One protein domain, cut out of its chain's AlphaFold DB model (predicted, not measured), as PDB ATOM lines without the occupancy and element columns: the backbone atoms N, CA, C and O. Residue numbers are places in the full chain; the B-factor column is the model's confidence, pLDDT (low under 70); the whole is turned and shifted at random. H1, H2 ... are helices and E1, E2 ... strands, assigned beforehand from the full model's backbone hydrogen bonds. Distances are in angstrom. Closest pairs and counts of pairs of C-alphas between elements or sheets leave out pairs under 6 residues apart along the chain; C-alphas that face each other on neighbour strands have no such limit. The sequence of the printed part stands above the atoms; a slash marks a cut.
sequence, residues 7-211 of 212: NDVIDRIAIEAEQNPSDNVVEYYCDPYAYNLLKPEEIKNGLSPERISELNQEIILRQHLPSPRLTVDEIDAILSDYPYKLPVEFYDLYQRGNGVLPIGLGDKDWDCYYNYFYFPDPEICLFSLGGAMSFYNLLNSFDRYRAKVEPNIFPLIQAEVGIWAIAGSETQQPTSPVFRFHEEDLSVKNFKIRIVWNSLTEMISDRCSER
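What this domain is: This is residues 7 to 211 of the 212 residues of an uncharacterized protein of Calothrix sp. NIES-2098 (UniProt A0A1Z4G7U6). A strongly twisted five-stranded sheet has H5 across one face and H8 on the opposite face, set to the side of the strands, with a group of helices, H1, H4 and H3, next to these two. The long axis runs from the loop of residues 20 to 48 and H2, which touches no helix and is not on the sheet, at one end to the short helices H6 and H7 at the other. The printed part has 205 residues, with eight named helices and five named strands in the order H1 H2 H3 H4 E1 H5 H6 E2 E3 E4 H7 E5 H8; the sheet is antiparallel, in the order E1 E2 E3 E4 E5. The class is mixed, helices and strands, with 99 of the 205 residues, under half, in named elements. The whole is compact by its radius of gyration of the C-alphas, 17.7 A, yet elongated in outline, spanning 59 by 33 by 32 A.

Where its parts are: H1, residues 7 to 19, begins at C-alpha 7 (-34.489, -152.235, -60.261) and is 18.5 A long. H2, residues 49 to 63, is the longest helix by residues, at 20.9 A. H3 is residues 72 to 78 and H4 residues 88 to 96, 12.7 A. E1, residues 124 to 126, comes before H5, residues 129 to 141, which is 18.1 A long and begins at C-alpha 129 (-45.189, -138.320, -62.471). H6 is residues 143 to 146. E2, residues 153 to 159, is 16.5 A long, E3, residues 162 to 167, is 16.4 A, and E4, residues 178 to 181, is 10.4 A. H7 is residues 184 to 187 and E5 residues 194 to 197. H8, residues 200 to 209, ends at C-alpha 209 (-23.083, -145.051, -67.006), 14.0 A from its first C-alpha.

How they stand to each other: E2, E3 and E4 form a meander, each strand the antiparallel neighbour of the one before; E2 and E3 are a hairpin, as are E3 and E4. Within hydrogen-bond range are N 125 and O 158 of E1 and E2 at 2.7 A, N 164 and O 157 of E3 and E2 at 2.8 A, N 179 and O 165 of E4 and E3 at 2.7 A, and N 180 and O 194 of E4 and E5 at 2.9 A. H5 is on the sheet at a height of 8.9 A, over E2 and across the strands at 67 degrees on the local plane; the closest C-alphas are those of Ala 132 and Pro 155, 5.8 A. H8 is on the opposite face at a height of 8.5 A, over none of the strands, but only just, with 2 of its C-alphas falling on E4. H1 touches H8 with residues 9 to 13 alone, the same way at a shallow tilt of 20 degrees, the closest C-alphas being those of Val 9 and Ser 205, 6.0 A. H4, the hub, touches H1, H3 and H8. It touches H3 about perpendicular, at 87 degrees, the closest C-alphas being those of Tyr 91 and Val 72, 7.1 A apart. H4 and H8 touch only at their ends, and only just, with 3 pairs of C-alphas within 8 A, Glu 89 and Leu 200 closest at 6.8 A. H5 touches H3 with residues 129 to 133 alone, Gly 130 and Ile 78 closest at 6.4 A between C-alphas. H6 and H7 only just touch, with 3 pairs of C-alphas within 8 A, those of Tyr 145 and Leu 186 closest at 6.2 A. In H1, H2, H3, H4, H5 and H8 every O i to N i+4 pair is within hydrogen-bond range; H6 and H7 are too short for such a pair.

The domain as a whole: The two C-alphas farthest apart are those of Gly 46 and Lys 189, 59.6 A. The printed part has no cut. The long links are H1 to H2 and H4 to E1; in the latter, residues 101 to 102 pair with residues 116 to 117, antiparallel. The mean pLDDT of the printed part is 80.5, and 54 residues are under 70, among them residues 21 to 53.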
ATOM      1  N   ASN A   7     -34.931-152.225 -61.656       94.44
ATOM      2  CA  ASN A   7     -34.489-152.235 -60.261       94.44
ATOM      3  C   ASN A   7     -32.988-152.527 -60.123       94.44
ATOM      4  O   ASN A   7     -32.324-151.835 -59.358       94.44
ATOM      5  N   ASP A   8     -32.436-153.470 -60.898       94.19
ATOM      6  CA  ASP A   8     -30.990-153.753 -60.882       94.19
ATOM      7  C   ASP A   8     -30.170-152.540 -61.349       94.19
ATOM      8  O   ASP A   8     -29.094-152.259 -60.816       94.19
ATOM      9  N   VAL A   9     -30.668-151.816 -62.359       92.81
ATOM     10  CA  VAL A   9     -30.022-150.600 -62.869       92.81
ATOM     11  C   VAL A   9     -30.054-149.495 -61.815       92.81
ATOM     12  O   VAL A   9     -29.008-148.924 -61.507       92.81
ATOM     13  N   ILE A  10     -31.216-149.235 -61.212       92.44
ATOM     14  CA  ILE A  10     -31.360-148.227 -60.155       92.44
ATOM     15  C   ILE A  10     -30.504-148.584 -58.936       92.44
ATOM     16  O   ILE A  10     -29.882-147.696 -58.359       92.44
ATOM     17  N   ASP A  11     -30.410-149.863 -58.564       93.56
ATOM     18  CA  ASP A  11     -29.584-150.295 -57.434       93.56
ATOM     19  C   ASP A  11     -28.104-149.989 -57.652       93.56
ATOM     20  O   ASP A  11     -27.430-149.479 -56.754       93.56
ATOM     21  N   ARG A  12     -27.597-150.256 -58.860       91.00
ATOM     22  CA  ARG A  12     -26.216-149.922 -59.232       91.00
ATOM     23  C   ARG A  12     -25.963-148.420 -59.156       91.00
ATOM     24  O   ARG A  12     -24.978-148.015 -58.547       91.00
ATOM     25  N   ILE A  13     -26.872-147.626 -59.720       88.50
ATOM     26  CA  ILE A  13     -26.801-146.161 -59.694       88.50
ATOM     27  C   ILE A  13     -26.801-145.648 -58.250       88.50
ATOM     28  O   ILE A  13     -25.995-144.791 -57.898       88.50
ATOM     29  N   ALA A  14     -27.658-146.199 -57.392       89.75
ATOM     30  CA  ALA A  14     -27.763-145.783 -56.001       89.75
ATOM     31  C   ALA A  14     -26.480-146.070 -55.209       89.75
ATOM     32  O   ALA A  14     -26.015-145.210 -54.459       89.75
ATOM     33  N   ILE A  15     -25.892-147.261 -55.378       89.88
ATOM     34  CA  ILE A  15     -24.612-147.626 -54.748       89.88
ATOM     35  C   ILE A  15     -23.506-146.666 -55.190       89.88
ATOM     36  O   ILE A  15     -22.716-146.213 -54.363       89.88
ATOM     37  N   GLU A  16     -23.443-146.360 -56.482       86.00
ATOM     38  CA  GLU A  16     -22.430-145.467 -57.039       86.00
ATOM     39  C   GLU A  16     -22.594-144.030 -56.535       86.00
ATOM     40  O   GLU A  16     -21.623-143.423 -56.079       86.00
ATOM     41  N   ALA A  17     -23.828-143.522 -56.510       82.31
ATOM     42  CA  ALA A  17     -24.143-142.222 -55.935       82.31
ATOM     43  C   ALA A  17     -23.693-142.141 -54.466       82.31
ATOM     44  O   ALA A  17     -23.091-141.155 -54.051       82.31
ATOM     45  N   GLU A  18     -23.904-143.186 -53.662       85.00
ATOM     46  CA  GLU A  18     -23.446-143.198 -52.265       85.00
ATOM     47  C   GLU A  18     -21.915-143.142 -52.128       85.00
ATOM     48  O   GLU A  18     -21.401-142.572 -51.163       85.00
ATOM     49  N   GLN A  19     -21.178-143.694 -53.094       83.69
ATOM     50  CA  GLN A  19     -19.713-143.696 -53.103       83.69
ATOM     51  C   GLN A  19     -19.111-142.375 -53.605       83.69
ATOM     52  O   GLN A  19     -18.016-142.019 -53.167       83.69
ATOM     53  N   ASN A  20     -19.832-141.633 -54.454       74.94
ATOM     54  CA  ASN A  20     -19.376-140.386 -55.082       74.94
ATOM     55  C   ASN A  20     -20.283-139.179 -54.743       74.94
ATOM     56  O   ASN A  20     -20.884-138.570 -55.629       74.94
ATOM     57  N   PRO A  21     -20.378-138.766 -53.463       63.31
ATOM     58  CA  PRO A  21     -21.312-137.723 -53.031       63.31
ATOM     59  C   PRO A  21     -21.053-136.337 -53.643       63.31
ATOM     60  O   PRO A  21     -21.976-135.531 -53.703       63.31
ATOM     61  N   SER A  22     -19.832-136.054 -54.115       53.62
ATOM     62  CA  SER A  22     -19.470-134.780 -54.755       53.62
ATOM     63  C   SER A  22     -20.084-134.575 -56.142       53.62
ATOM     64  O   SER A  22     -20.179-133.433 -56.580       53.62
ATOM     65  N   ASP A  23     -20.511-135.645 -56.816       50.81
ATOM     66  CA  ASP A  23     -21.167-135.569 -58.130       50.81
ATOM     67  C   ASP A  23     -22.699-135.538 -58.013       50.81
ATOM     68  O   ASP A  23     -23.395-135.240 -58.985       50.81
ATOM     69  N   ASN A  24     -23.215-135.771 -56.801       50.81
ATOM     70  CA  ASN A  24     -24.635-135.696 -56.457       50.81
ATOM     71  C   ASN A  24     -25.057-134.290 -56.032       50.81
ATOM     72  O   ASN A  24     -26.129-134.124 -55.439       50.81
ATOM     73  N   VAL A  25     -24.207-133.282 -56.268       46.06
ATOM     74  CA  VAL A  25     -24.565-131.894 -55.998       46.06
ATOM     75  C   VAL A  25     -25.821-131.623 -56.789       46.06
ATOM     76  O   VAL A  25     -25.828-131.623 -58.018       46.06
ATOM     77  N   VAL A  26     -26.898-131.426 -56.040       48.44
ATOM     78  CA  VAL A  26     -28.186-131.110 -56.602       48.44
ATOM     79  C   VAL A  26     -28.068-129.751 -57.279       48.44
ATOM     80  O   VAL A  26     -28.132-128.689 -56.650       48.44
ATOM     81  N   GLU A  27     -27.803-129.785 -58.573       43.06
ATOM     82  CA  GLU A  27     -28.049-128.669 -59.450       43.06
ATOM     83  C   GLU A  27     -29.510-128.800 -59.884       43.06
ATOM     84  O   GLU A  27     -29.874-129.580 -60.759       43.06
ATOM     85  N   TYR A  28     -30.364-128.113 -59.123       47.16
ATOM     86  CA  TYR A  28     -31.826-128.185 -59.111       47.16
ATOM     87  C   TYR A  28     -32.482-127.696 -60.415       47.16
ATOM     88  O   TYR A  28     -33.447-126.956 -60.367       47.16
ATOM     89  N   TYR A  29     -32.018-128.060 -61.607       43.44
ATOM     90  CA  TYR A  29     -32.502-127.412 -62.834       43.44
ATOM     91  C   TYR A  29     -33.958-127.723 -63.216       43.44
ATOM     92  O   TYR A  29     -34.524-127.060 -64.082       43.44
ATOM     93  N   CYS A  30     -34.593-128.659 -62.514       42.59
ATOM     94  CA  CYS A  30     -35.816-129.313 -62.954       42.59
ATOM     95  C   CYS A  30     -37.107-128.920 -62.261       42.59
ATOM     96  O   CYS A  30     -38.166-128.926 -62.886       42.59
ATOM     97  N   ASP A  31     -37.027-128.583 -60.980       50.97
ATOM     98  CA  ASP A  31     -38.189-128.174 -60.212       50.97
ATOM     99  C   ASP A  31     -37.880-126.814 -59.567       50.97
ATOM    100  O   ASP A  31     -37.030-126.748 -58.671       50.97
ATOM    101  N   PRO A  32     -38.532-125.714 -60.006       47.09
ATOM    102  CA  PRO A  32     -38.305-124.375 -59.462       47.09
ATOM    103  C   PRO A  32     -38.543-124.297 -57.946       47.09
ATOM    104  O   PRO A  32     -38.058-123.371 -57.293       47.09
ATOM    105  N   TYR A  33     -39.255-125.268 -57.370       47.47
ATOM    106  CA  TYR A  33     -39.510-125.353 -55.943       47.47
ATOM    107  C   TYR A  33     -38.347-126.031 -55.204       47.47
ATOM    108  O   TYR A  33     -37.839-125.481 -54.223       47.47
ATOM    109  N   ALA A  34     -37.800-127.127 -55.736       53.31
ATOM    110  CA  ALA A  34     -36.721-127.874 -55.089       53.31
ATOM    111  C   ALA A  34     -35.442-127.052 -54.819       53.31
ATOM    112  O   ALA A  34     -34.730-127.349 -53.861       53.31
ATOM    113  N   TYR A  35     -35.211-125.954 -55.554       51.56
ATOM    114  CA  TYR A  35     -34.142-124.970 -55.294       51.56
ATOM    115  C   TYR A  35     -34.076-124.435 -53.856       51.56
ATOM    116  O   TYR A  35     -33.055-123.875 -53.465       51.56
ATOM    117  N   ASN A  36     -35.160-124.539 -53.082       55.03
ATOM    118  CA  ASN A  36     -35.214-124.013 -51.719       55.03
ATOM    119  C   ASN A  36     -34.797-125.030 -50.652       55.03
ATOM    120  O   ASN A  36     -34.705-124.648 -49.488       55.03
ATOM    121  N   LEU A  37     -34.570-126.297 -51.019       61.59
ATOM    122  CA  LEU A  37     -34.082-127.316 -50.091       61.59
ATOM    123  C   LEU A  37     -32.642-126.994 -49.678       61.59
ATOM    124  O   LEU A  37     -31.762-126.819 -50.522       61.59
ATOM    125  N   LEU A  38     -32.397-126.940 -48.369       57.38
ATOM    126  CA  LEU A  38     -31.089-126.600 -47.816       57.38
ATOM    127  C   LEU A  38     -30.082-127.711 -48.132       57.38
ATOM    128  O   LEU A  38     -30.331-128.876 -47.809       57.38
ATOM    129  N   LYS A  39     -28.928-127.379 -48.724       55.88
ATOM    130  CA  LYS A  39     -27.858-128.367 -48.947       55.88
ATOM    131  C   LYS A  39     -27.160-128.729 -47.625       55.88
ATOM    132  O   LYS A  39     -26.934-127.843 -46.799       55.88
ATOM    133  N   PRO A  40     -26.685-129.978 -47.446       49.88
ATOM    134  CA  PRO A  40     -25.773-130.319 -46.348       49.88
ATOM    135  C   PRO A  40     -24.474-129.494 -46.378       49.88
ATOM    136  O   PRO A  40     -23.841-129.262 -45.361       49.88
ATOM    137  N   GLU A  41     -24.062-129.000 -47.540       48.44
ATOM    138  CA  GLU A  41     -22.876-128.146 -47.692       48.44
ATOM    139  C   GLU A  41     -23.182-126.664 -47.405       48.44
ATOM    140  O   GLU A  41     -22.296-125.878 -47.065       48.44
ATOM    141  N   GLU A  42     -24.464-126.284 -47.468       50.19
ATOM    142  CA  GLU A  42     -25.000-125.003 -47.000       50.19
ATOM    143  C   GLU A  42     -25.252-125.004 -45.488       50.19
ATOM    144  O   GLU A  42     -25.936-124.112 -44.977       50.19
ATOM    145  N   ILE A  43     -24.604-125.918 -44.746       53.09
ATOM    146  CA  ILE A  43     -24.236-125.740 -43.332       53.09
ATOM    147  C   ILE A  43     -23.297-124.518 -43.228       53.09
ATOM    148  O   ILE A  43     -22.134-124.571 -42.835       53.09
ATOM    149  N   LYS A  44     -23.805-123.345 -43.592       47.25
ATOM    150  CA  LYS A  44     -23.293-122.060 -43.168       47.25
ATOM    151  C   LYS A  44     -23.857-121.850 -41.771       47.25
ATOM    152  O   LYS A  44     -25.000-121.444 -41.603       47.25
ATOM    153  N   ASN A  45     -22.999-122.101 -40.785       54.47
ATOM    154  CA  ASN A  45     -23.154-121.746 -39.372       54.47
ATOM    155  C   ASN A  45     -24.141-122.609 -38.553       54.47
ATOM    156  O   ASN A  45     -25.275-122.216 -38.302       54.47
ATOM    157  N   GLY A  46     -23.653-123.728 -38.005       57.38
ATOM    158  CA  GLY A  46     -24.096-124.216 -36.687       57.38
ATOM    159  C   GLY A  46     -25.468-124.892 -36.574       57.38
ATOM    160  O   GLY A  46     -25.935-125.073 -35.451       57.38
ATOM    161  N   LEU A  47     -26.115-125.277 -37.676       64.88
ATOM    162  CA  LEU A  47     -27.344-126.080 -37.633       64.88
ATOM    163  C   LEU A  47     -27.014-127.574 -37.504       64.88
ATOM    164  O   LEU A  47     -26.106-128.067 -38.173       64.88
ATOM    165  N   SER A  48     -27.746-128.289 -36.644       68.81
ATOM    166  CA  SER A  48     -27.622-129.745 -36.523       68.81
ATOM    167  C   SER A  48     -28.351-130.460 -37.675       68.81
ATOM    168  O   SER A  48     -29.280-129.880 -38.251       68.81
ATOM    169  N   PRO A  49     -27.981-131.712 -38.007       65.69
ATOM    170  CA  PRO A  49     -28.673-132.513 -39.023       65.69
ATOM    171  C   PRO A  49     -30.191-132.610 -38.802       65.69
ATOM    172  O   PRO A  49     -30.965-132.529 -39.753       65.69
ATOM    173  N   GLU A  50     -30.633-132.699 -37.548       68.19
ATOM    174  CA  GLU A  50     -32.053-132.757 -37.185       68.19
ATOM    175  C   GLU A  50     -32.765-131.446 -37.527       68.19
ATOM    176  O   GLU A  50     -33.849-131.459 -38.107       68.19
ATOM    177  N   ARG A  51     -32.136-130.297 -37.239       68.62
ATOM    178  CA  ARG A  51     -32.720-128.984 -37.542       68.62
ATOM    179  C   ARG A  51     -32.818-128.732 -39.046       68.62
ATOM    180  O   ARG A  51     -33.737-128.056 -39.501       68.62
ATOM    181  N   ILE A  52     -31.879-129.272 -39.811       66.38
ATOM    182  CA  ILE A  52     -31.888-129.231 -41.274       66.38
ATOM    183  C   ILE A  52     -33.027-130.099 -41.817       66.38
ATOM    184  O   ILE A  52     -33.808-129.631 -42.644       66.38
ATOM    185  N   SER A  53     -33.180-131.316 -41.288       68.06
ATOM    186  CA  SER A  53     -34.303-132.197 -41.616       68.06
ATOM    187  C   SER A  53     -35.651-131.517 -41.346       68.06
ATOM    188  O   SER A  53     -36.520-131.531 -42.211       68.06
ATOM    189  N   GLU A  54     -35.822-130.864 -40.192       70.31
ATOM    190  CA  GLU A  54     -37.040-130.103 -39.868       70.31
ATOM    191  C   GLU A  54     -37.316-128.965 -40.861       70.31
ATOM    192  O   GLU A  54     -38.438-128.820 -41.343       70.31
ATOM    193  N   LEU A  55     -36.304-128.155 -41.185       68.69
ATOM    194  CA  LEU A  55     -36.456-127.033 -42.115       68.69
ATOM    195  C   LEU A  55     -36.801-127.509 -43.528       68.69
ATOM    196  O   LEU A  55     -37.651-126.911 -44.186       68.69
ATOM    197  N   ASN A  56     -36.200-128.608 -43.976       69.94
ATOM    198  CA  ASN A  56     -36.547-129.205 -45.257       69.94
ATOM    199  C   ASN A  56     -37.954-129.795 -45.265       69.94
ATOM    200  O   ASN A  56     -38.656-129.620 -46.256       69.94
ATOM    201  N   GLN A  57     -38.409-130.405 -44.168       68.56
ATOM    202  CA  GLN A  57     -39.808-130.815 -44.032       68.56
ATOM    203  C   GLN A  57     -40.754-129.608 -44.102       68.56
ATOM    204  O   GLN A  57     -41.768-129.658 -44.795       68.56
ATOM    205  N   GLU A  58     -40.404-128.475 -43.486       70.25
ATOM    206  CA  GLU A  58     -41.177-127.239 -43.654       70.25
ATOM    207  C   GLU A  58     -41.200-126.748 -45.110       70.25
ATOM    208  O   GLU A  58     -42.240-126.279 -45.570       70.25
ATOM    209  N   ILE A  59     -40.091-126.842 -45.847       69.56
ATOM    210  CA  ILE A  59     -40.015-126.441 -47.262       69.56
ATOM    211  C   ILE A  59     -40.857-127.375 -48.133       69.56
ATOM    212  O   ILE A  59     -41.689-126.884 -48.894       69.56
ATOM    213  N   ILE A  60     -40.711-128.693 -47.965       69.00
ATOM    214  CA  ILE A  60     -41.515-129.722 -48.640       69.00
ATOM    215  C   ILE A  60     -43.004-129.429 -48.432       69.00
ATOM    216  O   ILE A  60     -43.762-129.340 -49.399       69.00
ATOM    217  N   LEU A  61     -43.416-129.182 -47.184       69.06
ATOM    218  CA  LEU A  61     -44.804-128.878 -46.846       69.06
ATOM    219  C   LEU A  61     -45.276-127.541 -47.425       69.06
ATOM    220  O   LEU A  61     -46.397-127.462 -47.919       69.06
ATOM    221  N   ARG A  62     -44.455-126.484 -47.390       68.19
ATOM    222  CA  ARG A  62     -44.823-125.158 -47.924       68.19
ATOM    223  C   ARG A  62     -44.910-125.132 -49.443       68.19
ATOM    224  O   ARG A  62     -45.671-124.336 -49.983       68.19
ATOM    225  N   GLN A  63     -44.110-125.953 -50.111       67.94
ATOM    226  CA  GLN A  63     -43.998-125.968 -51.567       67.94
ATOM    227  C   GLN A  63     -44.758-127.115 -52.216       67.94
ATOM    228  O   GLN A  63     -44.848-127.161 -53.436       67.94
ATOM    229  N   HIS A  64     -45.336-127.996 -51.395       69.19
ATOM    230  CA  HIS A  64     -46.094-129.158 -51.840       69.19
ATOM    231  C   HIS A  64     -45.270-130.004 -52.816       69.19
ATOM    232  O   HIS A  64     -45.773-130.422 -53.860       69.19
ATOM    233  N   LEU A  65     -43.991-130.225 -52.476       75.12
ATOM    234  CA  LEU A  65     -43.144-131.118 -53.259       75.12
ATOM    235  C   LEU A  65     -43.807-132.505 -53.304       75.12
ATOM    236  O   LEU A  65     -44.366-132.941 -52.289       75.12
ATOM    237  N   PRO A  66     -43.797-133.182 -54.465       81.06
ATOM    238  CA  PRO A  66     -44.387-134.508 -54.577       81.06
ATOM    239  C   PRO A  66     -43.665-135.501 -53.654       81.06
ATOM    240  O   PRO A  66     -42.580-135.234 -53.155       81.06
ATOM    241  N   SER A  67     -44.254-136.671 -53.412       86.75
ATOM    242  CA  SER A  67     -43.512-137.739 -52.731       86.75
ATOM    243  C   SER A  67     -42.306-138.158 -53.592       86.75
ATOM    244  O   SER A  67     -42.485-138.305 -54.807       86.75
ATOM    245  N   PRO A  68     -41.104-138.381 -53.020       87.81
ATOM    246  CA  PRO A  68     -39.904-138.747 -53.782       87.81
ATOM    247  C   PRO A  68     -39.980-140.150 -54.394       87.81
ATOM    248  O   PRO A  68     -39.194-140.472 -55.278       87.81
ATOM    249  N   ARG A  69     -40.940-140.971 -53.967       92.56
ATOM    250  CA  ARG A  69     -41.288-142.275 -54.541       92.56
ATOM    251  C   ARG A  69     -42.792-142.488 -54.445       92.56
ATOM    252  O   ARG A  69     -43.449-141.855 -53.618       92.56
ATOM    253  N   LEU A  70     -43.329-143.387 -55.255       95.62
ATOM    254  CA  LEU A  70     -44.764-143.646 -55.302       95.62
ATOM    255  C   LEU A  70     -45.080-145.121 -55.053       95.62
ATOM    256  O   LEU A  70     -44.302-146.019 -55.353       95.62
ATOM    257  N   THR A  71     -46.255-145.392 -54.517       96.88
ATOM    258  CA  THR A  71     -46.864-146.722 -54.545       96.88
ATOM    259  C   THR A  71     -47.554-146.960 -55.889       96.88
ATOM    260  O   THR A  71     -47.834-146.021 -56.633       96.88
ATOM    261  N   VAL A  72     -47.865-148.220 -56.211       96.94
ATOM    262  CA  VAL A  72     -48.628-148.551 -57.431       96.94
ATOM    263  C   VAL A  72     -49.985-147.842 -57.440       96.94
ATOM    264  O   VAL A  72     -50.356-147.272 -58.461       96.94
ATOM    265  N   ASP A  73     -50.677-147.805 -56.299       97.88
ATOM    266  CA  ASP A  73     -51.984-147.152 -56.174       97.88
ATOM    267  C   ASP A  73     -51.895-145.640 -56.436       97.88
ATOM    268  O   ASP A  73     -52.768-145.069 -57.087       97.88
ATOM    269  N   GLU A  74     -50.826-144.983 -55.975       97.62
ATOM    270  CA  GLU A  74     -50.583-143.564 -56.258       97.62
ATOM    271  C   GLU A  74     -50.243-143.323 -57.732       97.62
ATOM    272  O   GLU A  74     -50.740-142.364 -58.319       97.62
ATOM    273  N   ILE A  75     -49.436-144.197 -58.347       98.25
ATOM    274  CA  ILE A  75     -49.124-144.125 -59.783       98.25
ATOM    275  C   ILE A  75     -50.412-144.252 -60.602       98.25
ATOM    276  O   ILE A  75     -50.683-143.406 -61.456       98.25
ATOM    277  N   ASP A  76     -51.227-145.266 -60.316       97.44
ATOM    278  CA  ASP A  76     -52.496-145.499 -61.005       97.44
ATOM    279  C   ASP A  76     -53.488-144.347 -60.785       97.44
ATOM    280  O   ASP A  76     -54.212-143.974 -61.712       97.44
ATOM    281  N   ALA A  77     -53.502-143.742 -59.592       97.75
ATOM    282  CA  ALA A  77     -54.327-142.574 -59.304       97.75
ATOM    283  C   ALA A  77     -53.889-141.338 -60.106       97.75
ATOM    284  O   ALA A  77     -54.743-140.631 -60.637       97.75
ATOM    285  N   ILE A  78     -52.582-141.078 -60.230       97.06
ATOM    286  CA  ILE A  78     -52.070-139.949 -61.027       97.06
ATOM    287  C   ILE A  78     -52.329-140.170 -62.525       97.06
ATOM    288  O   ILE A  78     -52.635-139.225 -63.252       97.06
ATOM    289  N   LEU A  79     -52.237-141.418 -62.989       97.25
ATOM    290  CA  LEU A  79     -52.457-141.801 -64.384       97.25
ATOM    291  C   LEU A  79     -53.933-142.023 -64.746       97.25
ATOM    292  O   LEU A  79     -54.207-142.521 -65.836       97.25
ATOM    293  N   SER A  80     -54.894-141.656 -63.891       96.12
ATOM    294  CA  SER A  80     -56.317-141.979 -64.093       96.12
ATOM    295  C   SER A  80     -56.885-141.510 -65.438       96.12
ATOM    296  O   SER A  80     -57.764-142.165 -65.998       96.12
ATOM    297  N   ASP A  81     -56.369-140.395 -65.960       93.38
ATOM    298  CA  ASP A  81     -56.816-139.788 -67.219       93.38
ATOM    299  C   ASP A  81     -55.964-140.217 -68.432       93.38
ATOM    300  O   ASP A  81     -56.244-139.823 -69.568       93.38
ATOM    301  N   TYR A  82     -54.923-141.029 -68.220       96.19
ATOM    302  CA  TYR A  82     -54.113-141.598 -69.291       96.19
ATOM    303  C   TYR A  82     -54.756-142.907 -69.797       96.19
ATOM    304  O   TYR A  82     -54.892-143.870 -69.042       96.19
ATOM    305  N   PRO A  83     -55.165-142.992 -71.078       94.69
ATOM    306  CA  PRO A  83     -56.045-144.068 -71.546       94.69
ATOM    307  C   PRO A  83     -55.334-145.396 -71.859       94.69
ATOM    308  O   PRO A  83     -55.991-146.349 -72.279       94.69
ATOM    309  N   TYR A  84     -54.015-145.478 -71.680       96.88
ATOM    310  CA  TYR A  84     -53.213-146.660 -72.002       96.88
ATOM    311  C   TYR A  84     -52.477-147.192 -70.772       96.88
ATOM    312  O   TYR A  84     -52.347-146.524 -69.750       96.88
ATOM    313  N   LYS A  85     -51.961-148.417 -70.865       97.44
ATOM    314  CA  LYS A  85     -51.088-149.009 -69.851       97.44
ATOM    315  C   LYS A  85     -49.625-148.754 -70.200       97.44
ATOM    316  O   LYS A  85     -49.173-149.107 -71.294       97.44
ATOM    317  N   LEU A  86     -48.904-148.139 -69.265       98.06
ATOM    318  CA  LEU A  86     -47.458-147.921 -69.335       98.06
ATOM    319  C   LEU A  86     -46.698-149.199 -68.942       98.06
ATOM    320  O   LEU A  86     -47.248-150.029 -68.209       98.06
ATOM    321  N   PRO A  87     -45.470-149.399 -69.456       98.00
ATOM    322  CA  PRO A  87     -44.721-150.633 -69.253       98.00
ATOM    323  C   PRO A  87     -44.340-150.862 -67.784       98.00
ATOM    324  O   PRO A  87     -44.277-149.918 -67.003       98.00
ATOM    325  N   VAL A  88     -44.050-152.106 -67.402       97.88
ATOM    326  CA  VAL A  88     -43.671-152.462 -66.018       97.88
ATOM    327  C   VAL A  88     -42.459-151.656 -65.540       97.88
ATOM    328  O   VAL A  88     -42.495-151.100 -64.447       97.88
ATOM    329  N   GLU A  89     -41.441-151.489 -66.389       97.44
ATOM    330  CA  GLU A  89     -40.232-150.722 -66.044       97.44
ATOM    331  C   GLU A  89     -40.499-149.245 -65.694       97.44
ATOM    332  O   GLU A  89     -39.709-148.619 -64.992       97.44
ATOM    333  N   PHE A  90     -41.616-148.678 -66.162       97.75
ATOM    334  CA  PHE A  90     -42.038-147.333 -65.778       97.75
ATOM    335  C   PHE A  90     -42.520-147.299 -64.326       97.75
ATOM    336  O   PHE A  90     -42.166-146.388 -63.581       97.75
ATOM    337  N   TYR A  91     -43.305-148.299 -63.914       98.00
ATOM    338  CA  TYR A  91     -43.748-148.419 -62.526       98.00
ATOM    339  C   TYR A  91     -42.544-148.654 -61.616       98.00
ATOM    340  O   TYR A  91     -42.397-147.939 -60.630       98.00
ATOM    341  N   ASP A  92     -41.635-149.557 -62.001       97.62
ATOM    342  CA  ASP A  92     -40.391-149.795 -61.262       97.62
ATOM    343  C   ASP A  92     -39.606-148.492 -61.033       97.62
ATOM    344  O   ASP A  92     -39.172-148.226 -59.914       97.62
ATOM    345  N   LEU A  93     -39.473-147.642 -62.060       96.19
ATOM    346  CA  LEU A  93     -38.804-146.347 -61.930       96.19
ATOM    347  C   LEU A  93     -39.498-145.449 -60.896       96.19
ATOM    348  O   LEU A  93     -38.865-145.033 -59.928       96.19
ATOM    349  N   TYR A  94     -40.796-145.182 -61.056       96.81
ATOM    350  CA  TYR A  94     -41.523-144.241 -60.194       96.81
ATOM    351  C   TYR A  94     -41.762-144.758 -58.766       96.81
ATOM    352  O   TYR A  94     -41.914-143.959 -57.836       96.81
ATOM    353  N   GLN A  95     -41.725-146.077 -58.558       96.62
ATOM    354  CA  GLN A  95     -41.724-146.677 -57.222       96.62
ATOM    355  C   GLN A  95     -40.395-146.513 -56.486       96.62
ATOM    356  O   GLN A  95     -40.350-146.576 -55.255       96.62
ATOM    357  N   ARG A  96     -39.310-146.306 -57.232       94.56
ATOM    358  CA  ARG A  96     -37.970-146.076 -56.692       94.56
ATOM    359  C   ARG A  96     -37.602-144.602 -56.633       94.56
ATOM    360  O   ARG A  96     -36.773-144.248 -55.806       94.56
ATOM    361  N   GLY A  97     -38.189-143.772 -57.489       91.62
ATOM    362  CA  GLY A  97     -37.825-142.374 -57.624       91.62
ATOM    363  C   GLY A  97     -38.773-141.600 -58.542       91.62
ATOM    364  O   GLY A  97     -38.974-141.942 -59.703       91.62
ATOM    365  N   ASN A  98     -39.369-140.533 -58.023       92.44
ATOM    366  CA  ASN A  98     -40.408-139.750 -58.680       92.44
ATOM    367  C   ASN A  98     -39.856-138.417 -59.197       92.44
ATOM    368  O   ASN A  98     -40.054-137.365 -58.590       92.44
ATOM    369  N   GLY A  99     -39.131-138.474 -60.316       88.00
ATOM    370  CA  GLY A  99     -38.350-137.337 -60.829       88.00
ATOM    371  C   GLY A  99     -36.960-137.200 -60.196       88.00
ATOM    372  O   GLY A  99     -36.224-136.264 -60.488       88.00
ATOM    373  N   VAL A 100     -36.594-138.151 -59.339       87.25
ATOM    374  CA  VAL A 100     -35.307-138.257 -58.643       87.25
ATOM    375  C   VAL A 100     -34.865-139.721 -58.628       87.25
ATOM    376  O   VAL A 100     -35.657-140.599 -58.958       87.25
ATOM    377  N   LEU A 101     -33.622-139.999 -58.242       88.81
ATOM    378  CA  LEU A 101     -33.064-141.344 -58.089       88.81
ATOM    379  C   LEU A 101     -32.487-141.526 -56.675       88.81
ATOM    380  O   LEU A 101     -32.016-140.553 -56.091       88.81
ATOM    381  N   PRO A 102     -32.538-142.733 -56.088       90.44
ATOM    382  CA  PRO A 102     -32.086-142.969 -54.716       90.44
ATOM    383  C   PRO A 102     -30.557-142.932 -54.573       90.44
ATOM    384  O   PRO A 102     -29.830-143.285 -55.495       90.44
ATOM    385  N   ILE A 103     -30.075-142.572 -53.381       87.81
ATOM    386  CA  ILE A 103     -28.668-142.642 -52.963       87.81
ATOM    387  C   ILE A 103     -28.520-143.787 -51.954       87.81
ATOM    388  O   ILE A 103     -29.081-143.739 -50.857       87.81
ATOM    389  N   GLY A 104     -27.708-144.790 -52.278       88.69
ATOM    390  CA  GLY A 104     -27.465-145.985 -51.465       88.69
ATOM    391  C   GLY A 104     -28.651-146.953 -51.401       88.69
ATOM    392  O   GLY A 104     -29.710-146.703 -51.965       88.69
ATOM    393  N   LEU A 105     -28.473-148.075 -50.696       89.94
ATOM    394  CA  LEU A 105     -29.491-149.140 -50.548       89.94
ATOM    395  C   LEU A 105     -29.837-149.484 -49.092       89.94
ATOM    396  O   LEU A 105     -30.611-150.404 -48.837       89.94
ATOM    397  N   GLY A 106     -29.213-148.798 -48.133       88.12
ATOM    398  CA  GLY A 106     -29.361-149.093 -46.708       88.12
ATOM    399  C   GLY A 106     -30.755-148.805 -46.146       88.12
ATOM    400  O   GLY A 106     -31.641-148.293 -46.828       88.12
ATOM    401  N   ASP A 107     -30.921-149.101 -44.858       87.38
ATOM    402  CA  ASP A 107     -32.114-148.719 -44.101       87.38
ATOM    403  C   ASP A 107     -32.137-147.192 -43.920       87.38
ATOM    404  O   ASP A 107     -31.326-146.627 -43.180       87.38
ATOM    405  N   LYS A 108     -33.002-146.522 -44.689       83.56
ATOM    406  CA  LYS A 108     -33.092-145.064 -44.812       83.56
ATOM    407  C   LYS A 108     -34.550-144.623 -44.787       83.56
ATOM    408  O   LYS A 108     -35.453-145.368 -45.165       83.56
ATOM    409  N   ASP A 109     -34.761-143.371 -44.397       82.81
ATOM    410  CA  ASP A 109     -36.054-142.712 -44.560       82.81
ATOM    411  C   ASP A 109     -36.281-142.360 -46.038       82.81
ATOM    412  O   ASP A 109     -35.869-141.307 -46.529       82.81
ATOM    413  N   TRP A 110     -36.913-143.273 -46.767       86.19
ATOM    414  CA  TRP A 110     -37.192-143.112 -48.191       86.19
ATOM    415  C   TRP A 110     -38.253-142.055 -48.507       86.19
ATOM    416  O   TRP A 110     -38.480-141.779 -49.682       86.19
ATOM    417  N   ASP A 111     -38.863-141.428 -47.507       82.81
ATOM    418  CA  ASP A 111     -39.776-140.304 -47.719       82.81
ATOM    419  C   ASP A 111     -39.021-138.957 -47.603       82.81
ATOM    420  O   ASP A 111     -39.567-137.884 -47.863       82.81
ATOM    421  N   CYS A 112     -37.721-139.005 -47.282       77.62
ATOM    422  CA  CYS A 112     -36.836-137.853 -47.190       77.62
ATOM    423  C   CYS A 112     -36.025-137.640 -48.477       77.62
ATOM    424  O   CYS A 112     -35.199-138.469 -48.862       77.62
ATOM    425  N   TYR A 113     -36.178-136.462 -49.091       77.62
ATOM    426  CA  TYR A 113     -35.476-136.066 -50.321       77.62
ATOM    427  C   TYR A 113     -33.939-136.070 -50.227       77.62
ATOM    428  O   TYR A 113     -33.280-136.145 -51.257       77.62
ATOM    429  N   TYR A 114     -33.349-136.042 -49.026       75.88
ATOM    430  CA  TYR A 114     -31.892-136.146 -48.851       75.88
ATOM    431  C   TYR A 114     -31.313-137.513 -49.214       75.88
ATOM    432  O   TYR A 114     -30.107-137.634 -49.416       75.88
ATOM    433  N   ASN A 115     -32.159-138.538 -49.299       82.81
ATOM    434  CA  ASN A 115     -31.760-139.873 -49.732       82.81
ATOM    435  C   ASN A 115     -31.880-140.047 -51.250       82.81
ATOM    436  O   ASN A 115     -31.848-141.175 -51.736       82.81
ATOM    437  N   TYR A 116     -32.021-138.944 -51.987       84.06
ATOM    438  CA  TYR A 116     -32.192-138.920 -53.429       84.06
ATOM    439  C   TYR A 116     -31.323-137.841 -54.071       84.06
ATOM    440  O   TYR A 116     -30.940-136.856 -53.439       84.06
ATOM    441  N   PHE A 117     -31.051-138.016 -55.356       79.88
ATOM    442  CA  PHE A 117     -30.409-137.034 -56.213       79.88
ATOM    443  C   PHE A 117     -31.210-136.876 -57.509       79.88
ATOM    444  O   PHE A 117     -32.004-137.741 -57.886       79.88
ATOM    445  N   TYR A 118     -31.039-135.744 -58.180       77.75
ATOM    446  CA  TYR A 118     -31.635-135.521 -59.497       77.75
ATOM    447  C   TYR A 118     -30.791-136.205 -60.565       77.75
ATOM    448  O   TYR A 118     -29.643-136.556 -60.313       77.75
ATOM    449  N   PHE A 119     -31.362-136.401 -61.754       71.62
ATOM    450  CA  PHE A 119     -30.654-137.054 -62.851       71.62
ATOM    451  C   PHE A 119     -29.258-136.428 -63.045       71.62
ATOM    452  O   PHE A 119     -29.155-135.200 -63.045       71.62
ATOM    453  N   PRO A 120     -28.182-137.230 -63.181       62.00
ATOM    454  CA  PRO A 120     -26.805-136.739 -63.170       62.00
ATOM    455  C   PRO A 120     -26.421-136.109 -64.515       62.00
ATOM    456  O   PRO A 120     -25.345-136.331 -65.050       62.00
ATOM    457  N   ASP A 121     -27.307-135.327 -65.105       68.75
ATOM    458  CA  ASP A 121     -27.051-134.533 -66.290       68.75
ATOM    459  C   ASP A 121     -27.879-133.250 -66.156       68.75
ATOM    460  O   ASP A 121     -29.107-133.333 -66.156       68.75
ATOM    461  N   PRO A 122     -27.237-132.077 -66.004       64.38
ATOM    462  CA  PRO A 122     -27.940-130.813 -65.790       64.38
ATOM    463  C   PRO A 122     -28.811-130.412 -66.988       64.38
ATOM    464  O   PRO A 122     -29.715-129.590 -66.838       64.38
ATOM    465  N   GLU A 123     -28.562-130.991 -68.164       70.50
ATOM    466  CA  GLU A 123     -29.370-130.785 -69.360       70.50
ATOM    467  C   GLU A 123     -30.562-131.744 -69.432       70.50
ATOM    468  O   GLU A 123     -31.367-131.601 -70.348       70.50
ATOM    469  N   ILE A 124     -30.688-132.710 -68.511       76.94
ATOM    470  CA  ILE A 124     -31.760-133.710 -68.472       76.94
ATOM    471  C   ILE A 124     -32.608-133.558 -67.224       76.94
ATOM    472  O   ILE A 124     -32.143-133.533 -66.088       76.94
ATOM    473  N   CYS A 125     -33.906-133.606 -67.465       80.81
ATOM    474  CA  CYS A 125     -34.905-133.471 -66.449       80.81
ATOM    475  C   CYS A 125     -35.885-134.627 -66.452       80.81
ATOM    476  O   CYS A 125     -36.788-134.654 -67.282       80.81
ATOM    477  N   LEU A 126     -35.734-135.565 -65.513       87.88
ATOM    478  CA  LEU A 126     -36.760-136.575 -65.270       87.88
ATOM    479  C   LEU A 126     -37.937-135.922 -64.545       87.88
ATOM    480  O   LEU A 126     -37.795-135.422 -63.432       87.88
ATOM    481  N   PHE A 127     -39.109-135.936 -65.168       89.25
ATOM    482  CA  PHE A 127     -40.301-135.385 -64.547       89.25
ATOM    483  C   PHE A 127     -40.742-136.231 -63.352       89.25
ATOM    484  O   PHE A 127     -40.755-137.464 -63.415       89.25
ATOM    485  N   SER A 128     -41.227-135.569 -62.300       91.56
ATOM    486  CA  SER A 128     -42.165-136.227 -61.391       91.56
ATOM    487  C   SER A 128     -43.396-136.678 -62.182       91.56
ATOM    488  O   SER A 128     -43.766-136.060 -63.183       91.56
ATOM    489  N   LEU A 129     -44.065-137.741 -61.746       95.31
ATOM    490  CA  LEU A 129     -45.189-138.320 -62.471       95.31
ATOM    491  C   LEU A 129     -46.332-137.312 -62.663       95.31
ATOM    492  O   LEU A 129     -46.926-137.232 -63.736       95.31
ATOM    493  N   GLY A 130     -46.598-136.485 -61.649       92.50
ATOM    494  CA  GLY A 130     -47.572-135.396 -61.746       92.50
ATOM    495  C   GLY A 130     -47.173-134.328 -62.774       92.50
ATOM    496  O   GLY A 130     -48.023-133.834 -63.520       92.50
ATOM    497  N   GLY A 131     -45.878-134.005 -62.856       90.19
ATOM    498  CA  GLY A 131     -45.326-133.115 -63.880       90.19
ATOM    499  C   GLY A 131     -45.445-133.708 -65.284       90.19
ATOM    500  O   GLY A 131     -45.960-133.047 -66.188       90.19
ATOM    501  N   ALA A 132     -45.074-134.979 -65.447       93.75
ATOM    502  CA  ALA A 132     -45.213-135.721 -66.696       93.75
ATOM    503  C   ALA A 132     -46.671-135.752 -67.177       93.75
ATOM    504  O   ALA A 132     -46.947-135.473 -68.342       93.75
ATOM    505  N   MET A 133     -47.620-136.002 -66.269       94.69
ATOM    506  CA  MET A 133     -49.046-136.028 -66.593       94.69
ATOM    507  C   MET A 133     -49.581-134.641 -66.973       94.69
ATOM    508  O   MET A 133     -50.344-134.494 -67.929       94.69
ATOM    509  N   SER A 134     -49.142-133.593 -66.273       90.62
ATOM    510  CA  SER A 134     -49.482-132.209 -66.618       90.62
ATOM    511  C   SER A 134     -48.963-131.837 -68.010       90.62
ATOM    512  O   SER A 134     -49.684-131.221 -68.799       90.62
ATOM    513  N   PHE A 135     -47.748-132.271 -68.349       88.75
ATOM    514  CA  PHE A 135     -47.165-132.064 -69.669       88.75
ATOM    515  C   PHE A 135     -47.868-132.894 -70.756       88.75
ATOM    516  O   PHE A 135     -48.187-132.368 -71.821       88.75
ATOM    517  N   TYR A 136     -48.220-134.152 -70.481       92.00
ATOM    518  CA  TYR A 136     -49.058-134.975 -71.359       92.00
ATOM    519  C   TYR A 136     -50.405-134.299 -71.665       92.00
ATOM    520  O   TYR A 136     -50.824-134.219 -72.824       92.00
ATOM    521  N   ASN A 137     -51.073-133.757 -70.645       90.38
ATOM    522  CA  ASN A 137     -52.331-133.034 -70.808       90.38
ATOM    523  C   ASN A 137     -52.149-131.760 -71.640       90.38
ATOM    524  O   ASN A 137     -52.974-131.469 -72.508       90.38
ATOM    525  N   LEU A 138     -51.046-131.035 -71.438       86.44
ATOM    526  CA  LEU A 138     -50.689-129.876 -72.252       86.44
ATOM    527  C   LEU A 138     -50.541-130.262 -73.731       86.44
ATOM    528  O   LEU A 138     -51.175-129.640 -74.588       86.44
ATOM    529  N   LEU A 139     -49.780-131.322 -74.029       83.69
ATOM    530  CA  LEU A 139     -49.593-131.841 -75.389       83.69
ATOM    531  C   LEU A 139     -50.925-132.245 -76.038       83.69
ATOM    532  O   LEU A 139     -51.135-131.983 -77.221       83.69
ATOM    533  N   ASN A 140     -51.856-132.816 -75.272       83.25
ATOM    534  CA  ASN A 140     -53.173-133.214 -75.778       83.25
ATOM    535  C   ASN A 140     -54.197-132.072 -75.866       83.25
ATOM    536  O   ASN A 140     -55.176-132.189 -76.606       83.25
ATOM    537  N   SER A 141     -53.987-130.970 -75.141       82.38
ATOM    538  CA  SER A 141     -54.894-129.814 -75.127       82.38
ATOM    539  C   SER A 141     -54.775-128.925 -76.368       82.38
ATOM    540  O   SER A 141     -55.737-128.255 -76.742       82.38
ATOM    541  N   PHE A 142     -53.619-128.925 -77.036       76.19
ATOM    542  CA  PHE A 142     -53.388-128.110 -78.223       76.19
ATOM    543  C   PHE A 142     -53.559-128.925 -79.503       76.19
ATOM    544  O   PHE A 142     -52.774-129.830 -79.789       76.19
ATOM    545  N   ASP A 143     -54.504-128.516 -80.352       71.19
ATOM    546  CA  ASP A 143     -54.790-129.173 -81.638       71.19
ATOM    547  C   ASP A 143     -53.544-129.346 -82.525       71.19
ATOM    548  O   ASP A 143     -53.388-130.364 -83.202       71.19
ATOM    549  N   ARG A 144     -52.616-128.375 -82.491       69.00
ATOM    550  CA  ARG A 144     -51.360-128.423 -83.262       69.00
ATOM    551  C   ARG A 144     -50.443-129.588 -82.869       69.00
ATOM    552  O   ARG A 144     -49.665-130.038 -83.706       69.00
ATOM    553  N   TYR A 145     -50.528-130.048 -81.622       70.00
ATOM    554  CA  TYR A 145     -49.720-131.137 -81.075       70.00
ATOM    555  C   TYR A 145     -50.482-132.459 -81.129       70.00
ATOM    556  O   TYR A 145     -49.941-133.453 -81.612       70.00
ATOM    557  N   ARG A 146     -51.770-132.444 -80.765       66.88
ATOM    558  CA  ARG A 146     -52.660-133.613 -80.799       66.88
ATOM    559  C   ARG A 146     -52.756-134.270 -82.178       66.88
ATOM    560  O   ARG A 146     -52.919-135.478 -82.280       66.88
ATOM    561  N   ALA A 147     -52.642-133.491 -83.253       61.44
ATOM    562  CA  ALA A 147     -52.649-134.027 -84.614       61.44
ATOM    563  C   ALA A 147     -51.360-134.784 -85.001       61.44
ATOM    564  O   ALA A 147     -51.326-135.409 -86.061       61.44
ATOM    565  N   LYS A 148     -50.286-134.680 -84.207       71.81
ATOM    566  CA  LYS A 148     -48.936-135.143 -84.572       71.81
ATOM    567  C   LYS A 148     -48.276-136.057 -83.549       71.81
ATOM    568  O   LYS A 148     -47.392-136.818 -83.929       71.81
ATOM    569  N   VAL A 149     -48.677-135.970 -82.286       75.81
ATOM    570  CA  VAL A 149     -48.253-136.888 -81.229       75.81
ATOM    571  C   VAL A 149     -49.388-137.872 -81.004       75.81
ATOM    572  O   VAL A 149     -50.520-137.467 -80.742       75.81
ATOM    573  N   GLU A 150     -49.098-139.163 -81.155       82.75
ATOM    574  CA  GLU A 150     -50.088-140.197 -80.871       82.75
ATOM    575  C   GLU A 150     -50.462-140.154 -79.378       82.75
ATOM    576  O   GLU A 150     -49.587-139.966 -78.530       82.75
ATOM    577  N   PRO A 151     -51.747-140.326 -79.019       85.25
ATOM    578  CA  PRO A 151     -52.215-140.172 -77.639       85.25
ATOM    579  C   PRO A 151     -51.638-141.220 -76.676       85.25
ATOM    580  O   PRO A 151     -51.746-141.078 -75.465       85.25
ATOM    581  N   ASN A 152     -51.024-142.286 -77.188       91.62
ATOM    582  CA  ASN A 152     -50.308-143.268 -76.382       91.62
ATOM    583  C   ASN A 152     -48.861-142.857 -76.071       91.62
ATOM    584  O   ASN A 152     -48.208-143.559 -75.307       91.62
ATOM    585  N   ILE A 153     -48.338-141.753 -76.605       92.12
ATOM    586  CA  ILE A 153     -46.993-141.276 -76.275       92.12
ATOM    587  C   ILE A 153     -47.037-140.493 -74.962       92.12
ATOM    588  O   ILE A 153     -47.708-139.466 -74.853       92.12
ATOM    589  N   PHE A 154     -46.304-140.983 -73.968       94.94
ATOM    590  CA  PHE A 154     -46.231-140.421 -72.629       94.94
ATOM    591  C   PHE A 154     -44.845-139.803 -72.377       94.94
ATOM    592  O   PHE A 154     -43.840-140.513 -72.473       94.94
ATOM    593  N   PRO A 155     -44.760-138.497 -72.081       93.38
ATOM    594  CA  PRO A 155     -43.496-137.808 -71.845       93.38
ATOM    595  C   PRO A 155     -42.889-138.200 -70.494       93.38
ATOM    596  O   PRO A 155     -43.606-138.377 -69.517       93.38
ATOM    597  N   LEU A 156     -41.562-138.301 -70.432       92.56
ATOM    598  CA  LEU A 156     -40.824-138.684 -69.221       92.56
ATOM    599  C   LEU A 156     -39.749-137.680 -68.853       92.56
ATOM    600  O   LEU A 156     -39.596-137.327 -67.688       92.56
ATOM    601  N   ILE A 157     -38.983-137.264 -69.858       87.75
ATOM    602  CA  ILE A 157     -37.803-136.439 -69.675       87.75
ATOM    603  C   ILE A 157     -37.899-135.221 -70.575       87.75
ATOM    604  O   ILE A 157     -38.224-135.337 -71.758       87.75
ATOM    605  N   GLN A 158     -37.552-134.066 -70.027       84.75
ATOM    606  CA  GLN A 158     -37.202-132.893 -70.809       84.75
ATOM    607  C   GLN A 158     -35.688-132.750 -70.828       84.75
ATOM    608  O   GLN A 158     -35.065-132.683 -69.777       84.75
ATOM    609  N   ALA A 159     -35.107-132.693 -72.018       80.88
ATOM    610  CA  ALA A 159     -33.698-132.412 -72.209       80.88
ATOM    611  C   ALA A 159     -33.498-131.180 -73.103       80.88
ATOM    612  O   ALA A 159     -34.401-130.821 -73.867       80.88
ATOM    613  N   GLU A 160     -32.310-130.564 -73.085       74.06
ATOM    614  CA  GLU A 160     -31.954-129.520 -74.071       74.06
ATOM    615  C   GLU A 160     -32.161-130.038 -75.507       74.06
ATOM    616  O   GLU A 160     -32.714-129.367 -76.381       74.06
ATOM    617  N   VAL A 161     -31.821-131.310 -75.721       72.75
ATOM    618  CA  VAL A 161     -31.989-132.031 -76.988       72.75
ATOM    619  C   VAL A 161     -33.417-132.547 -77.237       72.75
ATOM    620  O   VAL A 161     -33.614-133.436 -78.070       72.75
ATOM    621  N   GLY A 162     -34.420-132.011 -76.539       84.88
ATOM    622  CA  GLY A 162     -35.838-132.303 -76.743       84.88
ATOM    623  C   GLY A 162     -36.464-133.171 -75.653       84.88
ATOM    624  O   GLY A 162     -35.884-133.438 -74.609       84.88
ATOM    625  N   ILE A 163     -37.687-133.619 -75.904       89.38
ATOM    626  CA  ILE A 163     -38.487-134.430 -74.987       89.38
ATOM    627  C   ILE A 163     -38.245-135.901 -75.283       89.38
ATOM    628  O   ILE A 163     -38.285-136.320 -76.448       89.38
ATOM    629  N   TRP A 164     -38.027-136.686 -74.232       92.06
ATOM    630  CA  TRP A 164     -38.030-138.139 -74.317       92.06
ATOM    631  C   TRP A 164     -39.322-138.697 -73.739       92.06
ATOM    632  O   TRP A 164     -39.825-138.237 -72.711       92.06
ATOM    633  N   ALA A 165     -39.873-139.682 -74.431       94.38
ATOM    634  CA  ALA A 165     -41.182-140.242 -74.153       94.38
ATOM    635  C   ALA A 165     -41.185-141.751 -74.387       94.38
ATOM    636  O   ALA A 165     -40.342-142.273 -75.108       94.38
ATOM    637  N   ILE A 166     -42.162-142.447 -73.827       96.44
ATOM    638  CA  ILE A 166     -42.419-143.870 -74.077       96.44
ATOM    639  C   ILE A 166     -43.823-144.053 -74.638       96.44
ATOM    640  O   ILE A 166     -44.665-143.167 -74.513       96.44
ATOM    641  N   ALA A 167     -44.098-145.203 -75.246       94.62
ATOM    642  CA  ALA A 167     -45.448-145.542 -75.682       94.62
ATOM    643  C   ALA A 167     -46.153-146.426 -74.649       94.62
ATOM    644  O   ALA A 167     -45.619-147.458 -74.233       94.62
ATOM    645  N   GLY A 168     -47.379-146.057 -74.291       96.31
ATOM    646  CA  GLY A 168     -48.337-146.961 -73.675       96.31
ATOM    647  C   GLY A 168     -48.998-147.877 -74.703       96.31
ATOM    648  O   GLY A 168     -48.899-147.694 -75.920       96.31
ATOM    649  N   SER A 169     -49.695-148.886 -74.195       96.50
ATOM    650  CA  SER A 169     -50.399-149.884 -75.004       96.50
ATOM    651  C   SER A 169     -51.680-150.360 -74.317       96.50
ATOM    652  O   SER A 169     -51.934-150.030 -73.162       96.50
ATOM    653  N   GLU A 170     -52.524-151.116 -75.022       96.31
ATOM    654  CA  GLU A 170     -53.787-151.629 -74.460       96.31
ATOM    655  C   GLU A 170     -53.569-152.630 -73.316       96.31
ATOM    656  O   GLU A 170     -54.389-152.742 -72.408       96.31
ATOM    657  N   THR A 171     -52.450-153.357 -73.349       96.69
ATOM    658  CA  THR A 171     -52.057-154.332 -72.325       96.69
ATOM    659  C   THR A 171     -50.674-153.987 -71.815       96.69
ATOM    660  O   THR A 171     -49.787-153.707 -72.613       96.69
ATOM    661  N   GLN A 172     -50.469-154.019 -70.497       96.94
ATOM    662  CA  GLN A 172     -49.177-153.672 -69.913       96.94
ATOM    663  C   GLN A 172     -48.070-154.587 -70.454       96.94
ATOM    664  O   GLN A 172     -48.124-155.807 -70.301       96.94
ATOM    665  N   GLN A 173     -47.074-153.976 -71.092       97.06
ATOM    666  CA  GLN A 173     -45.883-154.661 -71.587       97.06
ATOM    667  C   GLN A 173     -44.760-154.597 -70.546       97.06
ATOM    668  O   GLN A 173     -44.754-153.688 -69.717       97.06
ATOM    669  N   PRO A 174     -43.770-155.502 -70.584       96.50
ATOM    670  CA  PRO A 174     -42.598-155.390 -69.717       96.50
ATOM    671  C   PRO A 174     -41.801-154.099 -69.962       96.50
ATOM    672  O   PRO A 174     -41.396-153.433 -69.014       96.50
ATOM    673  N   THR A 175     -41.620-153.730 -71.234       96.81
ATOM    674  CA  THR A 175     -40.792-152.597 -71.677       96.81
ATOM    675  C   THR A 175     -41.454-151.843 -72.828       96.81
ATOM    676  O   THR A 175     -42.335-152.383 -73.504       96.81
ATOM    677  N   SER A 176     -41.009-150.613 -73.086       96.44
ATOM    678  CA  SER A 176     -41.432-149.816 -74.247       96.44
ATOM    679  C   SER A 176     -40.248-149.034 -74.820       96.44
ATOM    680  O   SER A 176     -39.451-148.521 -74.035       96.44
ATOM    681  N   PRO A 177     -40.109-148.912 -76.155       95.50
ATOM    682  CA  PRO A 177     -39.058-148.089 -76.738       95.50
ATOM    683  C   PRO A 177     -39.165-146.636 -76.272       95.50
ATOM    684  O   PRO A 177     -40.260-146.093 -76.105       95.50
ATOM    685  N   VAL A 178     -38.006-146.001 -76.113       95.06
ATOM    686  CA  VAL A 178     -37.907-144.577 -75.805       95.06
ATOM    687  C   VAL A 178     -37.800-143.800 -77.104       95.06
ATOM    688  O   VAL A 178     -36.976-144.076 -77.980       95.06
ATOM    689  N   PHE A 179     -38.641-142.790 -77.204       92.50
ATOM    690  CA  PHE A 179     -38.777-141.888 -78.322       92.50
ATOM    691  C   PHE A 179     -38.210-140.520 -77.980       92.50
ATOM    692  O   PHE A 179     -38.350-140.068 -76.851       92.50
ATOM    693  N   ARG A 180     -37.657-139.821 -78.972       89.56
ATOM    694  CA  ARG A 180     -37.232-138.423 -78.843       89.56
ATOM    695  C   ARG A 180     -37.897-137.533 -79.883       89.56
ATOM    696  O   ARG A 180     -37.972-137.901 -81.060       89.56
ATOM    697  N   PHE A 181     -38.310-136.343 -79.453       86.56
ATOM    698  CA  PHE A 181     -38.804-135.276 -80.322       86.56
ATOM    699  C   PHE A 181     -38.607-133.885 -79.713       86.56
ATOM    700  O   PHE A 181     -38.592-133.745 -78.498       86.56
ATOM    701  N   HIS A 182     -38.510-132.841 -80.540       82.94
ATOM    702  CA  HIS A 182     -38.571-131.456 -80.062       82.94
ATOM    703  C   HIS A 182     -39.985-130.890 -80.220       82.94
ATOM    704  O   HIS A 182     -40.683-131.218 -81.181       82.94
ATOM    705  N   GLU A 183     -40.401-129.982 -79.333       74.81
ATOM    706  CA  GLU A 183     -41.665-129.253 -79.522       74.81
ATOM    707  C   GLU A 183     -41.679-128.466 -80.838       74.81
ATOM    708  O   GLU A 183     -42.699-128.402 -81.524       74.81
ATOM    709  N   GLU A 184     -40.531-127.903 -81.223       75.31
ATOM    710  CA  GLU A 184     -40.364-127.162 -82.474       75.31
ATOM    711  C   GLU A 184     -40.618-128.049 -83.701       75.31
ATOM    712  O   GLU A 184     -41.249-127.613 -84.675       75.31
ATOM    713  N   ASP A 185     -40.224-129.324 -83.624       72.62
ATOM    714  CA  ASP A 185     -40.438-130.305 -84.688       72.62
ATOM    715  C   ASP A 185     -41.927-130.614 -84.890       72.62
ATOM    716  O   ASP A 185     -42.356-130.936 -86.004       72.62
ATOM    717  N   LEU A 186     -42.751-130.432 -83.849       71.19
ATOM    718  CA  LEU A 186     -44.203-130.590 -83.935       71.19
ATOM    719  C   LEU A 186     -44.840-129.531 -84.843       71.19
ATOM    720  O   LEU A 186     -45.999-129.662 -85.217       71.19
ATOM    721  N   SER A 187     -44.123-128.498 -85.293       69.06
ATOM    722  CA  SER A 187     -44.619-127.568 -86.318       69.06
ATOM    723  C   SER A 187     -44.387-128.068 -87.759       69.06
ATOM    724  O   SER A 187     -45.124-127.693 -88.676       69.06
ATOM    725  N   VAL A 188     -43.473-129.020 -87.971       73.06
ATOM    726  CA  VAL A 188     -43.028-129.487 -89.298       73.06
ATOM    727  C   VAL A 188     -44.031-130.470 -89.925       73.06
ATOM    728  O   VAL A 188     -44.574-131.340 -89.247       73.06
ATOM    729  N   LYS A 189     -44.313-130.347 -91.235       66.12
ATOM    730  CA  LYS A 189     -45.311-131.188 -91.945       66.12
ATOM    731  C   LYS A 189     -44.975-132.687 -91.980       66.12
ATOM    732  O   LYS A 189     -45.894-133.490 -92.022       66.12
ATOM    733  N   ASN A 190     -43.692-133.048 -91.958       67.69
ATOM    734  CA  ASN A 190     -43.208-134.432 -92.057       67.69
ATOM    735  C   ASN A 190     -42.490-134.881 -90.777       67.69
ATOM    736  O   ASN A 190     -41.470-135.569 -90.846       67.69
ATOM    737  N   PHE A 191     -42.984-134.430 -89.625       72.38
ATOM    738  CA  PHE A 191     -42.464-134.828 -88.325       72.38
ATOM    739  C   PHE A 191     -42.415-136.358 -88.199       72.38
ATOM    740  O   PHE A 191     -43.365-137.052 -88.561       72.38
ATOM    741  N   LYS A 192     -41.285-136.875 -87.711       73.06
ATOM    742  CA  LYS A 192     -41.101-138.294 -87.410       73.06
ATOM    743  C   LYS A 192     -40.477-138.425 -86.037       73.06
ATOM    744  O   LYS A 192     -39.353-137.969 -85.827       73.06
ATOM    745  N   ILE A 193     -41.194-139.101 -85.154       79.31
ATOM    746  CA  ILE A 193     -40.676-139.527 -83.863       79.31
ATOM    747  C   ILE A 193     -39.548-140.539 -84.113       79.31
ATOM    748  O   ILE A 193     -39.678-141.427 -84.960       79.31
ATOM    749  N   ARG A 194     -38.419-140.382 -83.417       85.00
ATOM    750  CA  ARG A 194     -37.274-141.297 -83.520       85.00
ATOM    751  C   ARG A 194     -37.175-142.143 -82.265       85.00
ATOM    752  O   ARG A 194     -37.220-141.594 -81.171       85.00
ATOM    753  N   ILE A 195     -36.988-143.447 -82.440       91.25
ATOM    754  CA  ILE A 195     -36.583-144.335 -81.351       91.25
ATOM    755  C   ILE A 195     -35.105-144.067 -81.068       91.25
ATOM    756  O   ILE A 195     -34.295-144.038 -81.999       91.25
ATOM    757  N   VAL A 196     -34.784-143.824 -79.803       92.25
ATOM    758  CA  VAL A 196     -33.427-143.533 -79.315       92.25
ATOM    759  C   VAL A 196     -32.891-144.643 -78.413       92.25
ATOM    760  O   VAL A 196     -31.703-144.926 -78.488       92.25
ATOM    761  N   TRP A 197     -33.769-145.334 -77.679       94.19
ATOM    762  CA  TRP A 197     -33.457-146.552 -76.922       94.19
ATOM    763  C   TRP A 197     -34.578-147.580 -77.081       94.19
ATOM    764  O   TRP A 197     -35.727-147.220 -77.349       94.19
ATOM    765  N   ASN A 198     -34.267-148.864 -76.914       94.94
ATOM    766  CA  ASN A 198     -35.245-149.948 -77.024       94.94
ATOM    767  C   ASN A 198     -36.072-150.129 -75.745       94.94
ATOM    768  O   ASN A 198     -37.142-150.738 -75.806       94.94
ATOM    769  N   SER A 199     -35.599-149.612 -74.608       95.50
ATOM    770  CA  SER A 199     -36.329-149.613 -73.339       95.50
ATOM    771  C   SER A 199     -35.949-148.439 -72.440       95.50
ATOM    772  O   SER A 199     -34.906-147.803 -72.626       95.50
ATOM    773  N   LEU A 200     -36.786-148.168 -71.435       94.31
ATOM    774  CA  LEU A 200     -36.467-147.190 -70.396       94.31
ATOM    775  C   LEU A 200     -35.252-147.640 -69.582       94.31
ATOM    776  O   LEU A 200     -34.383-146.836 -69.268       94.31
ATOM    777  N   THR A 201     -35.162-148.937 -69.294       95.19
ATOM    778  CA  THR A 201     -34.026-149.532 -68.583       95.19
ATOM    779  C   THR A 201     -32.702-149.298 -69.320       95.19
ATOM    780  O   THR A 201     -31.704-148.958 -68.688       95.19
ATOM    781  N   GLU A 202     -32.687-149.432 -70.653       93.56
ATOM    782  CA  GLU A 202     -31.509-149.152 -71.489       93.56
ATOM    783  C   GLU A 202     -31.115-147.672 -71.399       93.56
ATOM    784  O   GLU A 202     -29.966-147.364 -71.107       93.56
ATOM    785  N   MET A 203     -32.084-146.762 -71.542       91.06
ATOM    786  CA  MET A 203     -31.849-145.318 -71.445       91.06
ATOM    787  C   MET A 203     -31.262-144.905 -70.088       91.06
ATOM    788  O   MET A 203     -30.290-144.150 -70.046       91.06
ATOM    789  N   ILE A 204     -31.844-145.378 -68.978       89.69
ATOM    790  CA  ILE A 204     -31.355-145.059 -67.627       89.69
ATOM    791  C   ILE A 204     -29.950-145.639 -67.426       89.69
ATOM    792  O   ILE A 204     -29.067-144.945 -66.925       89.69
ATOM    793  N   SER A 205     -29.722-146.883 -67.860       88.69
ATOM    794  CA  SER A 205     -28.405-147.517 -67.783       88.69
ATOM    795  C   SER A 205     -27.359-146.720 -68.560       88.69
ATOM    796  O   SER A 205     -26.309-146.425 -68.001       88.69
ATOM    797  N   ASP A 206     -27.629-146.348 -69.810       85.81
ATOM    798  CA  ASP A 206     -26.682-145.620 -70.658       85.81
ATOM    799  C   ASP A 206     -26.352-144.243 -70.074       85.81
ATOM    800  O   ASP A 206     -25.186-143.925 -69.843       85.81
ATOM    801  N   ARG A 207     -27.375-143.438 -69.757       78.00
ATOM    802  CA  ARG A 207     -27.177-142.048 -69.313       78.00
ATOM    803  C   ARG A 207     -26.541-141.928 -67.938       78.00
ATOM    804  O   ARG A 207     -25.853-140.946 -67.682       78.00
ATOM    805  N   CYS A 208     -26.745-142.909 -67.064       72.19
ATOM    806  CA  CYS A 208     -26.086-142.926 -65.764       72.19
ATOM    807  C   CYS A 208     -24.722-143.637 -65.794       72.19
ATOM    808  O   CYS A 208     -23.934-143.418 -64.885       72.19
ATOM    809  N   SER A 209     -24.409-144.424 -66.835       63.78
ATOM    810  CA  SER A 209     -23.083-145.051 -67.006       63.78
ATOM    811  C   SER A 209     -22.066-144.151 -67.720       63.78
ATOM    812  O   SER A 209     -20.869-144.379 -67.591       63.78
ATOM    813  N   GLU A 210     -22.499-143.128 -68.468       53.84
ATOM    814  CA  GLU A 210     -21.620-142.185 -69.194       53.84
ATOM    815  C   GLU A 210     -20.767-141.269 -68.279       53.84
ATOM    816  O   GLU A 210     -19.968-140.478 -68.781       53.84
ATOM    817  N   ARG A 211     -20.898-141.383 -66.947       47.91
ATOM    818  CA  ARG A 211     -20.041-140.718 -65.946       47.91
ATOM    819  C   ARG A 211     -18.999-141.640 -65.281       47.91
ATOM    820  O   ARG A 211     -18.298-141.172 -64.386       47.91
TER     821      ARG A 211